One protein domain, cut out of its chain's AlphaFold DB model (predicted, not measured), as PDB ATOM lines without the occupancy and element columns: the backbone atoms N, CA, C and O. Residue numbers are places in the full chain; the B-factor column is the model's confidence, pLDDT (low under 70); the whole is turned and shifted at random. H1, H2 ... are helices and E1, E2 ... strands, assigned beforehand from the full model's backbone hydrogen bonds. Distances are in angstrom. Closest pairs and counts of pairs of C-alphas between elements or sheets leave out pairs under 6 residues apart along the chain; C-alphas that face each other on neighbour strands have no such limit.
ATOM      1  N   ILE A 159     -18.352 -26.936  43.035       91.62
ATOM      2  CA  ILE A 159     -17.943 -28.086  42.226       91.62
ATOM      3  C   ILE A 159     -18.903 -29.230  42.534       91.62
ATOM      4  O   ILE A 159     -19.127 -29.556  43.701       91.62
ATOM      5  N   TYR A 160     -19.470 -29.844  41.502       93.38
ATOM      6  CA  TYR A 160     -20.131 -31.142  41.607       93.38
ATOM      7  C   TYR A 160     -19.218 -32.210  41.021       93.38
ATOM      8  O   TYR A 160     -18.590 -31.982  39.986       93.38
ATOM      9  N   ARG A 161     -19.146 -33.370  41.670       94.62
ATOM     10  CA  ARG A 161     -18.339 -34.504  41.213       94.62
ATOM     11  C   ARG A 161     -19.157 -35.784  41.229       94.62
ATOM     12  O   ARG A 161     -19.789 -36.078  42.237       94.62
ATOM     13  N   ALA A 162     -19.063 -36.565  40.164       94.06
ATOM     14  CA  ALA A 162     -19.497 -37.960  40.124       94.06
ATOM     15  C   ALA A 162     -18.378 -38.828  39.535       94.06
ATOM     16  O   ALA A 162     -17.385 -38.298  39.038       94.06
ATOM     17  N   PHE A 163     -18.529 -40.149  39.586       90.38
ATOM     18  CA  PHE A 163     -17.609 -41.091  38.947       90.38
ATOM     19  C   PHE A 163     -18.303 -41.812  37.795       90.38
ATOM     20  O   PHE A 163     -19.485 -42.155  37.888       90.38
ATOM     21  N   ASN A 164     -17.570 -42.041  36.707       84.88
ATOM     22  CA  ASN A 164     -18.045 -42.868  35.604       84.88
ATOM     23  C   ASN A 164     -17.946 -44.371  35.931       84.88
ATOM     24  O   ASN A 164     -17.474 -44.771  36.998       84.88
ATOM     25  N   ALA A 165     -18.394 -45.222  35.003       84.69
ATOM     26  CA  ALA A 165     -18.368 -46.676  35.177       84.69
ATOM     27  C   ALA A 165     -16.947 -47.236  35.408       84.69
ATOM     28  O   ALA A 165     -16.792 -48.288  36.022       84.69
ATOM     29  N   GLN A 166     -15.915 -46.518  34.959       87.31
ATOM     30  CA  GLN A 166     -14.498 -46.844  35.114       87.31
ATOM     31  C   GLN A 166     -13.867 -46.216  36.371       87.31
ATOM     32  O   GLN A 166     -12.647 -46.240  36.508       87.31
ATOM     33  N   GLN A 167     -14.668 -45.665  37.293       88.56
ATOM     34  CA  GLN A 167     -14.196 -44.986  38.510       88.56
ATOM     35  C   GLN A 167     -13.307 -43.762  38.238       88.56
ATOM     36  O   GLN A 167     -12.534 -43.342  39.099       88.56
ATOM     37  N   GLN A 168     -13.429 -43.146  37.061       88.62
ATOM     38  CA  GLN A 168     -12.778 -41.871  36.774       88.62
ATOM     39  C   GLN A 168     -13.701 -40.718  37.185       88.62
ATOM     40  O   GLN A 168     -14.909 -40.782  36.925       88.62
ATOM     41  N   PRO A 169     -13.172 -39.679  37.851       90.94
ATOM     42  CA  PRO A 169     -13.981 -38.559  38.294       90.94
ATOM     43  C   PRO A 169     -14.380 -37.664  37.117       90.94
ATOM     44  O   PRO A 169     -13.580 -37.366  36.233       90.94
ATOM     45  N   THR A 170     -15.614 -37.179  37.154       91.06
ATOM     46  CA  THR A 170     -16.138 -36.151  36.255       91.06
ATOM     47  C   THR A 170     -16.647 -34.987  37.090       91.06
ATOM     48  O   THR A 170     -17.321 -35.180  38.106       91.06
ATOM     49  N   TYR A 171     -16.328 -33.776  36.654       90.75
ATOM     50  CA  TYR A 171     -16.569 -32.540  37.377       90.75
ATOM     51  C   TYR A 171     -17.490 -31.608  36.596       90.75
ATOM     52  O   TYR A 171     -17.428 -31.519  35.369       90.75
ATOM     53  N   LEU A 172     -18.314 -30.871  37.336       90.44
ATOM     54  CA  LEU A 172     -19.110 -29.752  36.851       90.44
ATOM     55  C   LEU A 172     -18.840 -28.547  37.749       90.44
ATOM     56  O   LEU A 172     -19.085 -28.599  38.955       90.44
ATOM     57  N   LEU A 173     -18.332 -27.474  37.158       88.56
ATOM     58  CA  LEU A 173     -17.932 -26.260  37.851       88.56
ATOM     59  C   LEU A 173     -19.027 -25.222  37.624       88.56
ATOM     60  O   LEU A 173     -19.528 -25.064  36.508       88.56
ATOM     61  N   VAL A 174     -19.416 -24.537  38.693       87.19
ATOM     62  CA  VAL A 174     -20.539 -23.604  38.670       87.19
ATOM     63  C   VAL A 174     -20.158 -22.317  39.383       87.19
ATOM     64  O   VAL A 174     -19.614 -22.333  40.492       87.19
ATOM     65  N   ASN A 175     -20.494 -21.204  38.743       83.44
ATOM     66  CA  ASN A 175     -20.561 -19.894  39.361       83.44
ATOM     67  C   ASN A 175     -22.014 -19.413  39.298       83.44
ATOM     68  O   ASN A 175     -22.587 -19.252  38.219       83.44
ATOM     69  N   HIS A 176     -22.629 -19.219  40.460       80.19
ATOM     70  CA  HIS A 176     -24.029 -18.826  40.547       80.19
ATOM     71  C   HIS A 176     -24.240 -17.325  40.339       80.19
ATOM     72  O   HIS A 176     -25.356 -16.939  39.982       80.19
ATOM     73  N   ASP A 177     -23.207 -16.501  40.498       76.75
ATOM     74  CA  ASP A 177     -23.269 -15.053  40.295       76.75
ATOM     75  C   ASP A 177     -23.190 -14.714  38.808       76.75
ATOM     76  O   ASP A 177     -24.086 -14.071  38.266       76.75
ATOM     77  N   THR A 178     -22.178 -15.244  38.116       71.06
ATOM     78  CA  THR A 178     -21.993 -15.064  36.665       71.06
ATOM     79  C   THR A 178     -22.853 -16.012  35.834       71.06
ATOM     80  O   THR A 178     -22.827 -15.973  34.607       71.06
ATOM     81  N   LYS A 179     -23.610 -16.896  36.499       73.62
ATOM     82  CA  LYS A 179     -24.428 -17.953  35.882       73.62
ATOM     83  C   LYS A 179     -23.620 -18.890  34.984       73.62
ATOM     84  O   LYS A 179     -24.201 -19.593  34.164       73.62
ATOM     85  N   TRP A 180     -22.300 -18.920  35.129       79.88
ATOM     86  CA  TRP A 180     -21.431 -19.773  34.340       79.88
ATOM     87  C   TRP A 180     -21.514 -21.224  34.819       79.88
ATOM     88  O   TRP A 180     -21.426 -21.523  36.013       79.88
ATOM     89  N   VAL A 181     -21.660 -22.132  33.859       85.62
ATOM     90  CA  VAL A 181     -21.687 -23.580  34.065       85.62
ATOM     91  C   VAL A 181     -20.667 -24.180  33.113       85.62
ATOM     92  O   VAL A 181     -20.753 -23.937  31.912       85.62
ATOM     93  N   SER A 182     -19.705 -24.954  33.609       85.62
ATOM     94  CA  SER A 182     -18.680 -25.572  32.764       85.62
ATOM     95  C   SER A 182     -19.247 -26.696  31.879       85.62
ATOM     96  O   SER A 182     -20.302 -27.274  32.176       85.62
ATOM     97  N   PRO A 183     -18.541 -27.096  30.801       85.56
ATOM     98  CA  PRO A 183     -18.708 -28.446  30.278       85.56
ATOM     99  C   PRO A 183     -18.310 -29.469  31.352       85.56
ATOM    100  O   PRO A 183     -17.683 -29.124  32.358       85.56
ATOM    101  N   LEU A 184     -18.673 -30.729  31.141       87.12
ATOM    102  CA  LEU A 184     -18.197 -31.809  31.999       87.12
ATOM    103  C   LEU A 184     -16.693 -31.969  31.788       87.12
ATOM    104  O   LEU A 184     -16.239 -32.075  30.648       87.12
ATOM    105  N   LEU A 185     -15.939 -31.945  32.880       86.50
ATOM    106  CA  LEU A 185     -14.485 -32.052  32.864       86.50
ATOM    107  C   LEU A 185     -14.061 -33.378  33.477       86.50
ATOM    108  O   LEU A 185     -14.530 -33.739  34.551       86.50
ATOM    109  N   GLU A 186     -13.143 -34.087  32.831       85.62
ATOM    110  CA  GLU A 186     -12.525 -35.297  33.399       85.62
ATOM    111  C   GLU A 186     -11.335 -34.957  34.311       85.62
ATOM    112  O   GLU A 186     -10.915 -35.759  35.143       85.62
ATOM    113  N   GLN A 187     -10.798 -33.742  34.183       81.31
ATOM    114  CA  GLN A 187      -9.668 -33.247  34.961       81.31
ATOM    115  C   GLN A 187      -9.929 -31.809  35.413       81.31
ATOM    116  O   GLN A 187     -10.454 -30.993  34.655       81.31
ATOM    117  N   LEU A 188      -9.553 -31.504  36.653       75.31
ATOM    118  CA  LEU A 188      -9.486 -30.139  37.168       75.31
ATOM    119  C   LEU A 188      -8.033 -29.675  37.076       75.31
ATOM    120  O   LEU A 188      -7.137 -30.406  37.493       75.31
ATOM    121  N   SER A 189      -7.791 -28.478  36.545       64.62
ATOM    122  CA  SER A 189      -6.484 -27.841  36.696       64.62
ATOM    123  C   SER A 189      -6.306 -27.390  38.151       64.62
ATOM    124  O   SER A 189      -7.257 -26.912  38.769       64.62
ATOM    125  N   ASP A 190      -5.091 -27.501  38.697       54.72
ATOM    126  CA  ASP A 190      -4.741 -27.178  40.101       54.72
ATOM    127  C   ASP A 190      -4.926 -25.693  40.489       54.72
ATOM    128  O   ASP A 190      -4.489 -25.229  41.542       54.72
ATOM    129  N   GLN A 191      -5.548 -24.893  39.628       51.31
ATOM    130  CA  GLN A 191      -5.582 -23.449  39.740       51.31
ATOM    131  C   GLN A 191      -6.924 -22.935  40.248       51.31
ATOM    132  O   GLN A 191      -7.624 -22.253  39.511       51.31
ATOM    133  N   GLN A 192      -7.231 -23.185  41.520       52.47
ATOM    134  CA  GLN A 192      -8.064 -22.320  42.367       52.47
ATOM    135  C   GLN A 192      -8.083 -22.877  43.791       52.47
ATOM    136  O   GLN A 192      -8.118 -24.088  43.985       52.47
ATOM    137  N   SER A 193      -8.088 -21.997  44.794       54.59
ATOM    138  CA  SER A 193      -8.505 -22.329  46.159       54.59
ATOM    139  C   SER A 193      -9.866 -23.018  46.081       54.59
ATOM    140  O   SER A 193     -10.871 -22.364  45.811       54.59
ATOM    141  N   THR A 194      -9.871 -24.347  46.189       60.22
ATOM    142  CA  THR A 194     -11.017 -25.157  45.780       60.22
ATOM    143  C   THR A 194     -12.215 -24.858  46.679       60.22
ATOM    144  O   THR A 194     -12.118 -25.090  47.888       60.22
ATOM    145  N   PRO A 195     -13.344 -24.378  46.130       72.75
ATOM    146  CA  PRO A 195     -14.606 -24.363  46.863       72.75
ATOM    147  C   PRO A 195     -15.013 -25.788  47.270       72.75
ATOM    148  O   PRO A 195     -14.472 -26.781  46.772       72.75
ATOM    149  N   SER A 196     -15.993 -25.910  48.167       81.81
ATOM    150  CA  SER A 196     -16.488 -27.211  48.626       81.81
ATOM    151  C   SER A 196     -16.978 -28.082  47.463       81.81
ATOM    152  O   SER A 196     -17.810 -27.658  46.657       81.81
ATOM    153  N   ILE A 197     -16.490 -29.324  47.404       90.19
ATOM    154  CA  ILE A 197     -16.913 -30.319  46.415       90.19
ATOM    155  C   ILE A 197     -18.159 -31.038  46.935       90.19
ATOM    156  O   ILE A 197     -18.110 -31.713  47.961       90.19
ATOM    157  N   THR A 198     -19.254 -30.956  46.182       94.25
ATOM    158  CA  THR A 198     -20.454 -31.768  46.406       94.25
ATOM    159  C   THR A 198     -20.335 -33.058  45.601       94.25
ATOM    160  O   THR A 198     -20.347 -33.038  44.368       94.25
ATOM    161  N   ALA A 199     -20.203 -34.185  46.297       93.44
ATOM    162  CA  ALA A 199     -20.202 -35.503  45.673       93.44
ATOM    163  C   ALA A 199     -21.634 -35.937  45.319       93.44
ATOM    164  O   ALA A 199     -22.560 -35.734  46.101       93.44
ATOM    165  N   LEU A 200     -21.792 -36.530  44.140       94.12
ATOM    166  CA  LEU A 200     -23.008 -37.177  43.662       94.12
ATOM    167  C   LEU A 200     -22.729 -38.669  43.476       94.12
ATOM    168  O   LEU A 200     -21.633 -39.050  43.059       94.12
ATOM    169  N   ASP A 201     -23.731 -39.501  43.753       91.50
ATOM    170  CA  ASP A 201     -23.566 -40.959  43.765       91.50
ATOM    171  C   ASP A 201     -23.435 -41.545  42.358       91.50
ATOM    172  O   ASP A 201     -22.756 -42.547  42.143       91.50
ATOM    173  N   GLN A 202     -24.112 -40.931  41.387       89.50
ATOM    174  CA  GLN A 202     -24.217 -41.448  40.029       89.50
ATOM    175  C   GLN A 202     -23.972 -40.352  38.992       89.50
ATOM    176  O   GLN A 202     -24.398 -39.205  39.145       89.50
ATOM    177  N   LEU A 203     -23.323 -40.726  37.887       88.81
ATOM    178  CA  LEU A 203     -22.983 -39.811  36.797       88.81
ATOM    179  C   LEU A 203     -24.221 -39.164  36.146       88.81
ATOM    180  O   LEU A 203     -24.201 -37.983  35.812       88.81
ATOM    181  N   ASN A 204     -25.336 -39.892  36.055       88.44
ATOM    182  CA  ASN A 204     -26.610 -39.354  35.567       88.44
ATOM    183  C   ASN A 204     -27.132 -38.170  36.408       88.44
ATOM    184  O   ASN A 204     -27.714 -37.248  35.846       88.44
ATOM    185  N   GLN A 205     -26.889 -38.142  37.721       91.38
ATOM    186  CA  GLN A 205     -27.275 -37.024  38.586       91.38
ATOM    187  C   GLN A 205     -26.466 -35.771  38.251       91.38
ATOM    188  O   GLN A 205     -27.016 -34.670  38.234       91.38
ATOM    189  N   LEU A 206     -25.175 -35.934  37.933       90.00
ATOM    190  CA  LEU A 206     -24.318 -34.839  37.478       90.00
ATOM    191  C   LEU A 206     -24.832 -34.259  36.154       90.00
ATOM    192  O   LEU A 206     -24.904 -33.040  35.994       90.00
ATOM    193  N   TYR A 207     -25.271 -35.125  35.244       87.00
ATOM    194  CA  TYR A 207     -25.850 -34.732  33.959       87.00
ATOM    195  C   TYR A 207     -27.177 -33.993  34.121       87.00
ATOM    196  O   TYR A 207     -27.354 -32.904  33.575       87.00
ATOM    197  N   SER A 208     -28.095 -34.526  34.932       88.19
ATOM    198  CA  SER A 208     -29.350 -33.844  35.256       88.19
ATOM    199  C   SER A 208     -29.100 -32.486  35.912       88.19
ATOM    200  O   SER A 208     -29.792 -31.516  35.603       88.19
ATOM    201  N   LYS A 209     -28.079 -32.389  36.774       90.44
ATOM    202  CA  LYS A 209     -27.676 -31.127  37.398       90.44
ATOM    203  C   LYS A 209     -27.198 -30.116  36.359       90.44
ATOM    204  O   LYS A 209     -27.663 -28.980  36.385       90.44
ATOM    205  N   GLN A 210     -26.320 -30.523  35.441       87.19
ATOM    206  CA  GLN A 210     -25.842 -29.661  34.361       87.19
ATOM    207  C   GLN A 210     -27.006 -29.149  33.507       87.19
ATOM    208  O   GLN A 210     -27.128 -27.944  33.317       87.19
ATOM    209  N   ILE A 211     -27.895 -30.037  33.051       82.25
ATOM    210  CA  ILE A 211     -29.068 -29.658  32.249       82.25
ATOM    211  C   ILE A 211     -29.964 -28.668  32.995       82.25
ATOM    212  O   ILE A 211     -30.360 -27.654  32.424       82.25
ATOM    213  N   GLY A 212     -30.263 -28.925  34.272       85.69
ATOM    214  CA  GLY A 212     -31.096 -28.031  35.077       85.69
ATOM    215  C   GLY A 212     -30.463 -26.651  35.272       85.69
ATOM    216  O   GLY A 212     -31.145 -25.633  35.174       85.69
ATOM    217  N   LEU A 213     -29.148 -26.602  35.499       85.62
ATOM    218  CA  LEU A 213     -28.412 -25.345  35.629       85.62
ATOM    219  C   LEU A 213     -28.361 -24.571  34.308       85.62
ATOM    220  O   LEU A 213     -28.597 -23.368  34.325       85.62
ATOM    221  N   LEU A 214     -28.140 -25.250  33.179       77.50
ATOM    222  CA  LEU A 214     -28.190 -24.633  31.849       77.50
ATOM    223  C   LEU A 214     -29.597 -24.101  31.538       77.50
ATOM    224  O   LEU A 214     -29.746 -22.965  31.099       77.50
ATOM    225  N   GLY A 215     -30.647 -24.867  31.846       71.94
ATOM    226  CA  GLY A 215     -32.033 -24.413  31.708       71.94
ATOM    227  C   GLY A 215     -32.325 -23.142  32.516       71.94
ATOM    228  O   GLY A 215     -32.911 -22.195  31.993       71.94
ATOM    229  N   ASN A 216     -31.855 -23.082  33.766       67.38
ATOM    230  CA  ASN A 216     -31.999 -21.900  34.619       67.38
ATOM    231  C   ASN A 216     -31.161 -20.713  34.135       67.38
ATOM    232  O   ASN A 216     -31.647 -19.584  34.171       67.38
ATOM    233  N   GLN A 217     -29.937 -20.956  33.659       64.62
ATOM    234  CA  GLN A 217     -29.102 -19.931  33.037       64.62
ATOM    235  C   GLN A 217     -29.866 -19.283  31.874       64.62
ATOM    236  O   GLN A 217     -29.979 -18.061  31.825       64.62
ATOM    237  N   HIS A 218     -30.496 -20.086  31.006       59.03
ATOM    238  CA  HIS A 218     -31.300 -19.580  29.887       59.03
ATOM    239  C   HIS A 218     -32.506 -18.749  30.330       59.03
ATOM    240  O   HIS A 218     -32.837 -17.764  29.676       59.03
ATOM    241  N   TYR A 219     -33.181 -19.149  31.409       49.72
ATOM    242  CA  TYR A 219     -34.383 -18.469  31.891       49.72
ATOM    243  C   TYR A 219     -34.064 -17.163  32.636       49.72
ATOM    244  O   TYR A 219     -34.727 -16.149  32.429       49.72
ATOM    245  N   GLN A 220     -33.017 -17.142  33.465       48.50
ATOM    246  CA  GLN A 220     -32.655 -15.947  34.233       48.50
ATOM    247  C   GLN A 220     -32.015 -14.848  33.375       48.50
ATOM    248  O   GLN A 220     -32.242 -13.673  33.655       48.50
ATOM    249  N   MET A 221     -31.303 -15.198  32.295       46.56
ATOM    250  CA  MET A 221     -30.843 -14.202  31.313       46.56
ATOM    251  C   MET A 221     -32.001 -13.511  30.576       46.56
ATOM    252  O   MET A 221     -31.838 -12.381  30.128       46.56
ATOM    253  N   HIS A 222     -33.169 -14.157  30.469       41.25
ATOM    254  CA  HIS A 222     -34.385 -13.533  29.933       41.25
ATOM    255  C   HIS A 222     -35.052 -12.595  30.948       41.25
ATOM    256  O   HIS A 222     -35.415 -11.476  30.598       41.25
ATOM    257  N   LEU A 223     -35.165 -13.003  32.217       34.25
ATOM    258  CA  LEU A 223     -35.864 -12.215  33.243       34.25
ATOM    259  C   LEU A 223     -35.106 -10.976  33.731       34.25
ATOM    260  O   LEU A 223     -35.747 -10.004  34.126       34.25
ATOM    261  N   ALA A 224     -33.772 -10.977  33.691       37.84
ATOM    262  CA  ALA A 224     -32.965  -9.835  34.131       37.84
ATOM    263  C   ALA A 224     -33.219  -8.541  33.320       37.84
ATOM    264  O   ALA A 224     -32.795  -7.474  33.749       37.84
ATOM    265  N   TYR A 225     -33.931  -8.622  32.188       41.16
ATOM    266  CA  TYR A 225     -34.127  -7.503  31.258       41.16
ATOM    267  C   TYR A 225     -35.591  -7.222  30.882       41.16
ATOM    268  O   TYR A 225     -35.848  -6.268  30.153       41.16
TER     269      TYR A 225
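AT A GLANCE: This is residues 159 to 225 of the 228 residues of an uncharacterized protein of Weissella kandleri (UniProt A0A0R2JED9). A small three-stranded sheet has one long helix, H1, over one face; H1 packs on the sheet with its residues 203 to 213 and runs on past it. A hairpin, E1 and E2, makes one side of the sheet, and a long loop, residues 175 to 196, leads from E2 to the short strand E3 on the other side of E1. The printed part has 67 residues, in the order E1, E2, E3, H1; the mixed sheet runs E2, E1, E3, and the class is mixed, helices and strands. The whole is elongated, 43 by 27 by 16 A, and only just compact, close to loose, with a radius of gyration of the C-alphas of 12.9 A.

IN THESE COORDINATES: E1 is residues 159 to 163, 13.4 A long, beginning at C-alpha 159 (-17.943, -28.086, 42.226). E2 is residues 169 to 174, 16.3 A. E3 is residues 197 to 199, 6.2 A. H1 is residues 203 to 223, 30.7 A, ending at C-alpha 223 (-35.864, -12.215, 33.243).

HOW THE PARTS SIT: E1 is the inner strand. E2 is antiparallel to it, with N 170 and O 162 2.8 A apart, within hydrogen-bond range. E3 is parallel to E1, with N 198 and O 159 at 2.9 A. E2 and E3 are apart. H1 is on the sheet in two layers, a helix on one face, at a height over the sheet of 10.8 A. It lies over E2 and E1, along the strands, at 13 degrees to E2 on the local plane. The closest C-alphas of E1 and H1, Ala 162 and Leu 203, are 5.2 A apart; those of E2 and H1, Leu 172 and Gln 210, 7.2 A. In H1, 16 of 17 O i to N i+4 pairs are within hydrogen-bond range.

THE WHOLE: The C-alphas farthest apart, Gln 166 and Tyr 225, are 44.1 A apart. The printed part has no cut. The link from E2 to E3 is long. Residues 189 to 194 and 216 to 225 have pLDDT under 70.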